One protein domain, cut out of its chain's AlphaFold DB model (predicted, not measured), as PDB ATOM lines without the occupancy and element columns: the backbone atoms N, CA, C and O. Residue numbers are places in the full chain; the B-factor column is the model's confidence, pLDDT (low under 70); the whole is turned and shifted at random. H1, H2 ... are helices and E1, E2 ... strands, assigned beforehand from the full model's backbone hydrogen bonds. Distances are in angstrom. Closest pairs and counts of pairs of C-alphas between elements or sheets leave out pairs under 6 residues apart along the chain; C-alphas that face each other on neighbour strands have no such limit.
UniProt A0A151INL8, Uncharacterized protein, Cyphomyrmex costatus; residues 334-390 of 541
ATOM      1  N   ALA A 334      34.259  54.283  76.136       87.81
ATOM      2  CA  ALA A 334      33.177  54.452  75.166       87.81
ATOM      3  C   ALA A 334      33.302  55.775  74.391       87.81
ATOM      4  O   ALA A 334      33.395  55.759  73.165       87.81
ATOM      5  N   ASN A 335      33.457  56.886  75.116       91.12
ATOM      6  CA  ASN A 335      33.574  58.224  74.531       91.12
ATOM      7  C   ASN A 335      34.797  58.350  73.609       91.12
ATOM      8  O   ASN A 335      34.760  59.038  72.593       91.12
ATOM      9  N   ASP A 336      35.899  57.671  73.940       90.44
ATOM     10  CA  ASP A 336      37.114  57.754  73.132       90.44
ATOM     11  C   ASP A 336      37.032  56.909  71.869       90.44
ATOM     12  O   ASP A 336      37.645  57.262  70.865       90.44
ATOM     13  N   ILE A 337      36.337  55.773  71.920       89.44
ATOM     14  CA  ILE A 337      36.146  54.906  70.755       89.44
ATOM     15  C   ILE A 337      35.327  55.638  69.699       89.44
ATOM     16  O   ILE A 337      35.728  55.655  68.533       89.44
ATOM     17  N   GLU A 338      34.243  56.273  70.136       92.38
ATOM     18  CA  GLU A 338      33.350  57.055  69.289       92.38
ATOM     19  C   GLU A 338      34.079  58.267  68.696       92.38
ATOM     20  O   GLU A 338      34.141  58.412  67.477       92.38
ATOM     21  N   TYR A 339      34.781  59.043  69.529       91.94
ATOM     22  CA  TYR A 339      35.577  60.185  69.066       91.94
ATOM     23  C   TYR A 339      36.703  59.791  68.093       91.94
ATOM     24  O   TYR A 339      37.048  60.539  67.178       91.94
ATOM     25  N   LEU A 340      37.329  58.625  68.288       88.62
ATOM     26  CA  LEU A 340      38.492  58.199  67.502       88.62
ATOM     27  C   LEU A 340      38.150  57.342  66.279       88.62
ATOM     28  O   LEU A 340      39.101  56.997  65.559       88.62
ATOM     29  N   GLY A 341      36.878  56.976  66.080       88.69
ATOM     30  CA  GLY A 341      36.411  56.116  64.988       88.69
ATOM     31  C   GLY A 341      37.144  54.773  64.940       88.69
ATOM     32  O   GLY A 341      37.835  54.466  63.965       88.69
ATOM     33  N   TYR A 342      37.112  53.997  66.028       90.06
ATOM     34  CA  TYR A 342      37.885  52.750  66.111       90.06
ATOM     35  C   TYR A 342      37.171  51.567  65.429       90.06
ATOM     36  O   TYR A 342      36.369  50.876  66.045       90.06
ATOM     37  N   SER A 343      37.526  51.282  64.172       94.25
ATOM     38  CA  SER A 343      36.866  50.276  63.311       94.25
ATOM     39  C   SER A 343      36.973  48.806  63.752       94.25
ATOM     40  O   SER A 343      36.288  47.945  63.205       94.25
ATOM     41  N   LEU A 344      37.841  48.483  64.716       94.50
ATOM     42  CA  LEU A 344      38.007  47.112  65.227       94.50
ATOM     43  C   LEU A 344      37.112  46.811  66.437       94.50
ATOM     44  O   LEU A 344      37.269  45.753  67.062       94.50
ATOM     45  N   ALA A 345      36.245  47.753  66.803       96.31
ATOM     46  CA  ALA A 345      35.284  47.594  67.873       96.31
ATOM     47  C   ALA A 345      33.850  47.724  67.353       96.31
ATOM     48  O   ALA A 345      33.585  48.508  66.446       96.31
ATOM     49  N   PHE A 346      32.935  46.996  67.983       95.62
ATOM     50  CA  PHE A 346      31.495  47.102  67.781       95.62
ATOM     51  C   PHE A 346      30.805  47.346  69.124       95.62
ATOM     52  O   PHE A 346      31.365  47.040  70.183       95.62
ATOM     53  N   LYS A 347      29.600  47.910  69.083       95.50
ATOM     54  CA  LYS A 347      28.752  48.119  70.258       95.50
ATOM     55  C   LYS A 347      27.754  46.963  70.342       95.50
ATOM     56  O   LYS A 347      27.085  46.675  69.354       95.50
ATOM     57  N   ASP A 348      27.718  46.261  71.469       95.50
ATOM     58  CA  ASP A 348      26.786  45.148  71.681       95.50
ATOM     59  C   ASP A 348      25.375  45.630  72.083       95.50
ATOM     60  O   ASP A 348      25.131  46.827  72.249       95.50
ATOM     61  N   ILE A 349      24.450  44.684  72.283       92.81
ATOM     62  CA  ILE A 349      23.078  44.962  72.749       92.81
ATOM     63  C   ILE A 349      23.021  45.596  74.149       92.81
ATOM     64  O   ILE A 349      22.045  46.252  74.494       92.81
ATOM     65  N   CYS A 350      24.074  45.429  74.955       91.62
ATOM     66  CA  CYS A 350      24.228  46.052  76.269       91.62
ATOM     67  C   CYS A 350      24.928  47.419  76.173       91.62
ATOM     68  O   CYS A 350      25.466  47.906  77.169       91.62
ATOM     69  N   ASN A 351      24.983  48.024  74.981       92.19
ATOM     70  CA  ASN A 351      25.672  49.284  74.713       92.19
ATOM     71  C   ASN A 351      27.170  49.292  75.086       92.19
ATOM     72  O   ASN A 351      27.780  50.355  75.235       92.19
ATOM     73  N   THR A 352      27.785  48.120  75.205       94.50
ATOM     74  CA  THR A 352      29.177  47.939  75.605       94.50
ATOM     75  C   THR A 352      30.058  47.741  74.378       94.50
ATOM     76  O   THR A 352      29.784  46.922  73.502       94.50
ATOM     77  N   TRP A 353      31.163  48.484  74.317       96.31
ATOM     78  CA  TRP A 353      32.129  48.354  73.230       96.31
ATOM     79  C   TRP A 353      32.985  47.097  73.382       96.31
ATOM     80  O   TRP A 353      33.646  46.887  74.405       96.31
ATOM     81  N   ARG A 354      33.037  46.278  72.335       96.81
ATOM     82  CA  ARG A 354      33.796  45.024  72.273       96.81
ATOM     83  C   ARG A 354      34.670  44.987  71.038       96.81
ATOM     84  O   ARG A 354      34.380  45.632  70.045       96.81
ATOM     85  N   HIS A 355      35.741  44.204  71.084       97.06
ATOM     86  CA  HIS A 355      36.523  43.902  69.885       97.06
ATOM     87  C   HIS A 355      35.737  42.985  68.948       97.06
ATOM     88  O   HIS A 355      35.135  42.036  69.434       97.06
ATOM     89  N   ASN A 356      35.885  43.125  67.627       95.75
ATOM     90  CA  ASN A 356      35.270  42.237  66.609       95.75
ATOM     91  C   ASN A 356      35.699  40.752  66.703       95.75
ATOM     92  O   ASN A 356      35.293  39.922  65.909       95.75
ATOM     93  N   LYS A 357      36.591  40.427  67.643       95.81
ATOM     94  CA  LYS A 357      37.117  39.082  67.941       95.81
ATOM     95  C   LYS A 357      37.019  38.800  69.442       95.81
ATOM     96  O   LYS A 357      37.891  38.160  70.020       95.81
ATOM     97  N   CYS A 358      36.065  39.435  70.119       96.81
ATOM     98  CA  CYS A 358      35.832  39.216  71.536       96.81
ATOM     99  C   CYS A 358      35.441  37.752  71.745       96.81
ATOM    100  O   CYS A 358      34.617  37.248  71.001       96.81
ATOM    101  N   LEU A 359      35.998  37.097  72.765       95.19
ATOM    102  CA  LEU A 359      35.631  35.715  73.091       95.19
ATOM    103  C   LEU A 359      34.233  35.582  73.720       95.19
ATOM    104  O   LEU A 359      33.796  34.467  73.918       95.19
ATOM    105  N   LEU A 360      33.547  36.703  74.001       96.75
ATOM    106  CA  LEU A 360      32.253  36.831  74.693       96.75
ATOM    107  C   LEU A 360      32.174  36.128  76.051       96.75
ATOM    108  O   LEU A 360      32.008  36.840  77.034       96.75
ATOM    109  N   LEU A 361      32.363  34.815  76.128       96.81
ATOM    110  CA  LEU A 361      32.586  34.053  77.351       96.81
ATOM    111  C   LEU A 361      34.079  33.980  77.689       96.81
ATOM    112  O   LEU A 361      34.947  33.837  76.823       96.81
ATOM    113  N   ILE A 362      34.390  34.133  78.970       96.56
ATOM    114  CA  ILE A 362      35.737  34.022  79.528       96.56
ATOM    115  C   ILE A 362      35.684  33.285  80.875       96.56
ATOM    116  O   ILE A 362      34.658  33.348  81.554       96.56
ATOM    117  N   PRO A 363      36.780  32.624  81.289       95.88
ATOM    118  CA  PRO A 363      36.853  31.987  82.602       95.88
ATOM    119  C   PRO A 363      36.559  32.975  83.737       95.88
ATOM    120  O   PRO A 363      36.915  34.153  83.628       95.88
ATOM    121  N   GLN A 364      35.979  32.498  84.846       94.56
ATOM    122  CA  GLN A 364      35.583  33.338  85.991       94.56
ATOM    123  C   GLN A 364      36.718  34.202  86.551       94.56
ATOM    124  O   GLN A 364      36.502  35.332  86.990       94.56
ATOM    125  N   SER A 365      37.948  33.693  86.478       94.75
ATOM    126  CA  SER A 365      39.159  34.390  86.921       94.75
ATOM    127  C   SER A 365      39.446  35.680  86.142       94.75
ATOM    128  O   SER A 365      40.209  36.533  86.604       94.75
ATOM    129  N   LEU A 366      38.840  35.858  84.964       96.00
ATOM    130  CA  LEU A 366      39.041  37.007  84.094       96.00
ATOM    131  C   LEU A 366      37.758  37.832  83.971       96.00
ATOM    132  O   LEU A 366      36.666  37.322  83.758       96.00
ATOM    133  N   LYS A 367      37.913  39.159  84.017       96.81
ATOM    134  CA  LYS A 367      36.819  40.113  83.756       96.81
ATOM    135  C   LYS A 367      36.773  40.583  82.302       96.81
ATOM    136  O   LYS A 367      35.746  41.033  81.805       96.81
ATOM    137  N   THR A 368      37.894  40.528  81.586       97.06
ATOM    138  CA  THR A 368      37.993  41.051  80.217       97.06
ATOM    139  C   THR A 368      38.901  40.173  79.370       97.06
ATOM    140  O   THR A 368      39.992  39.802  79.794       97.06
ATOM    141  N   CYS A 369      38.482  39.875  78.139       96.69
ATOM    142  CA  CYS A 369      39.290  39.085  77.216       96.69
ATOM    143  C   CYS A 369      40.503  39.877  76.690       96.69
ATOM    144  O   CYS A 369      40.491  41.111  76.603       96.69
ATOM    145  N   LYS A 370      41.544  39.159  76.242       96.81
ATOM    146  CA  LYS A 370      42.786  39.764  75.717       96.81
ATOM    147  C   LYS A 370      42.547  40.763  74.577       96.81
ATOM    148  O   LYS A 370      43.267  41.750  74.455       96.81
ATOM    149  N   PHE A 371      41.538  40.521  73.740       96.69
ATOM    150  CA  PHE A 371      41.236  41.371  72.589       96.69
ATOM    151  C   PHE A 371      40.657  42.722  73.021       96.69
ATOM    152  O   PHE A 371      41.140  43.760  72.573       96.69
ATOM    153  N   CYS A 372      39.707  42.730  73.959       96.94
ATOM    154  CA  CYS A 372      39.161  43.966  74.522       96.94
ATOM    155  C   CYS A 372      40.207  44.730  75.357       96.94
ATOM    156  O   CYS A 372      40.289  45.955  75.272       96.94
ATOM    157  N   LEU A 373      41.100  44.030  76.073       96.25
ATOM    158  CA  LEU A 373      42.244  44.661  76.754       96.25
ATOM    159  C   LEU A 373      43.219  45.343  75.771       96.25
ATOM    160  O   LEU A 373      43.772  46.415  76.054       96.25
ATOM    161  N   ASN A 374      43.410  44.760  74.587       95.94
ATOM    162  CA  ASN A 374      44.251  45.343  73.542       95.94
ATOM    163  C   ASN A 374      43.645  46.612  72.932       95.94
ATOM    164  O   ASN A 374      44.412  47.508  72.561       95.94
ATOM    165  N   ILE A 375      42.313  46.733  72.874       95.31
ATOM    166  CA  ILE A 375      41.637  47.977  72.468       95.31
ATOM    167  C   ILE A 375      42.044  49.106  73.407       95.31
ATOM    168  O   ILE A 375      42.586  50.113  72.950       95.31
ATOM    169  N   LYS A 376      41.897  48.899  74.720       93.38
ATOM    170  CA  LYS A 376      42.292  49.874  75.748       93.38
ATOM    171  C   LYS A 376      43.740  50.324  75.584       93.38
ATOM    172  O   LYS A 376      44.035  51.517  75.522       93.38
ATOM    173  N   SER A 377      44.646  49.363  75.433       94.06
ATOM    174  CA  SER A 377      46.072  49.639  75.234       94.06
ATOM    175  C   SER A 377      46.351  50.412  73.939       94.06
ATOM    176  O   SER A 377      47.213  51.295  73.910       94.06
ATOM    177  N   SER A 378      45.637  50.095  72.859       93.88
ATOM    178  CA  SER A 378      45.793  50.744  71.553       93.88
ATOM    179  C   SER A 378      45.258  52.172  71.558       93.88
ATOM    180  O   SER A 378      45.924  53.073  71.041       93.88
ATOM    181  N   LEU A 379      44.110  52.400  72.194       93.06
ATOM    182  CA  LEU A 379      43.513  53.724  72.350       93.06
ATOM    183  C   LEU A 379      44.366  54.612  73.250       93.06
ATOM    184  O   LEU A 379      44.664  55.736  72.860       93.06
ATOM    185  N   ASN A 380      44.878  54.092  74.367       92.12
ATOM    186  CA  ASN A 380      45.811  54.835  75.219       92.12
ATOM    187  C   ASN A 380      47.078  55.241  74.454       92.12
ATOM    188  O   ASN A 380      47.504  56.390  74.528       92.12
ATOM    189  N   LYS A 381      47.642  54.347  73.630       92.56
ATOM    190  CA  LYS A 381      48.775  54.693  72.752       92.56
ATOM    191  C   LYS A 381      48.402  55.759  71.719       92.56
ATOM    192  O   LYS A 381      49.211  56.652  71.466       92.56
ATOM    193  N   LYS A 382      47.208  55.682  71.115       91.06
ATOM    194  CA  LYS A 382      46.706  56.682  70.154       91.06
ATOM    195  C   LYS A 382      46.541  58.045  70.839       91.06
ATOM    196  O   LYS A 382      47.081  59.027  70.337       91.06
ATOM    197  N   LYS A 383      45.933  58.082  72.030       90.56
ATOM    198  CA  LYS A 383      45.818  59.276  72.881       90.56
ATOM    199  C   LYS A 383      47.175  59.875  73.224       90.56
ATOM    200  O   LYS A 383      47.371  61.067  73.010       90.56
ATOM    201  N   SER A 384      48.126  59.072  73.706       88.94
ATOM    202  CA  SER A 384      49.466  59.566  74.039       88.94
ATOM    203  C   SER A 384      50.157  60.166  72.819       88.94
ATOM    204  O   SER A 384      50.691  61.263  72.907       88.94
ATOM    205  N   ARG A 385      50.067  59.516  71.649       86.56
ATOM    206  CA  ARG A 385      50.602  60.074  70.397       86.56
ATOM    207  C   ARG A 385      49.944  61.401  70.037       86.56
ATOM    208  O   ARG A 385      50.653  62.323  69.661       86.56
ATOM    209  N   MET A 386      48.625  61.522  70.177       86.12
ATOM    210  CA  MET A 386      47.918  62.778  69.907       86.12
ATOM    211  C   MET A 386      48.326  63.893  70.876       86.12
ATOM    212  O   MET A 386      48.543  65.018  70.437       86.12
ATOM    213  N   LYS A 387      48.501  63.583  72.169       88.19
ATOM    214  CA  LYS A 387      49.010  64.539  73.166       88.19
ATOM    215  C   LYS A 387      50.435  64.989  72.826       88.19
ATOM    216  O   LYS A 387      50.697  66.185  72.773       88.19
ATOM    217  N   THR A 388      51.335  64.054  72.513       81.69
ATOM    218  CA  THR A 388      52.724  64.376  72.144       81.69
ATOM    219  C   THR A 388      52.811  65.155  70.833       81.69
ATOM    220  O   THR A 388      53.629  66.058  70.737       81.69
ATOM    221  N   VAL A 389      51.971  64.859  69.834       74.56
ATOM    222  CA  VAL A 389      51.954  65.588  68.549       74.56
ATOM    223  C   VAL A 389      51.517  67.046  68.718       74.56
ATOM    224  O   VAL A 389      51.986  67.894  67.968       74.56
ATOM    225  N   LYS A 390      50.670  67.363  69.706       69.38
ATOM    226  CA  LYS A 390      50.313  68.760  70.005       69.38
ATOM    227  C   LYS A 390      51.481  69.551  70.608       69.38
ATOM    228  O   LYS A 390      51.609  70.734  70.324       69.38
TER     229      LYS A 390
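What this domain is: This is residues 334 to 390 of the 541 residues of an uncharacterized protein of Cyphomyrmex costatus (UniProt A0A151INL8). One long helix, H2, makes the longest axis; a small hairpin, E1 and E2, sits beside its first turns, residues 370 to 375, with short H1 nearby, and residues 384 to 390 of H2 stick out. The printed part has 57 residues, two named helices and two named strands in the order H1, E1, E2, H2; E1 - E2 is antiparallel and the class is mostly helix. It is only just loose, close to compact, with a radius of gyration of the C-alphas of 12.6 A, and spans 41 by 23 by 15 A.

Where its parts are: Find C-alpha 334 at (33.177, 54.452, 75.166), where H1, residues 334 to 340, begins. E1 is residues 345 to 347, E2 353 to 355. H2, residues 370 to 390, runs 30.5 A to C-alpha 390 at (50.313, 68.760, 70.005).

How they stand to each other: H1 is close to H2 but not clearly touching, the closest C-alphas, Asp 336 and Leu 379, 7.6 A apart. In the hairpin, see N 346 and O 354, 2.9 A. Both helices have every O i to N i+4 pair within hydrogen-bond range.

The domain as a whole: The link E2 to H2 is long; the printed part has no cut. Residue 390 is under pLDDT 70.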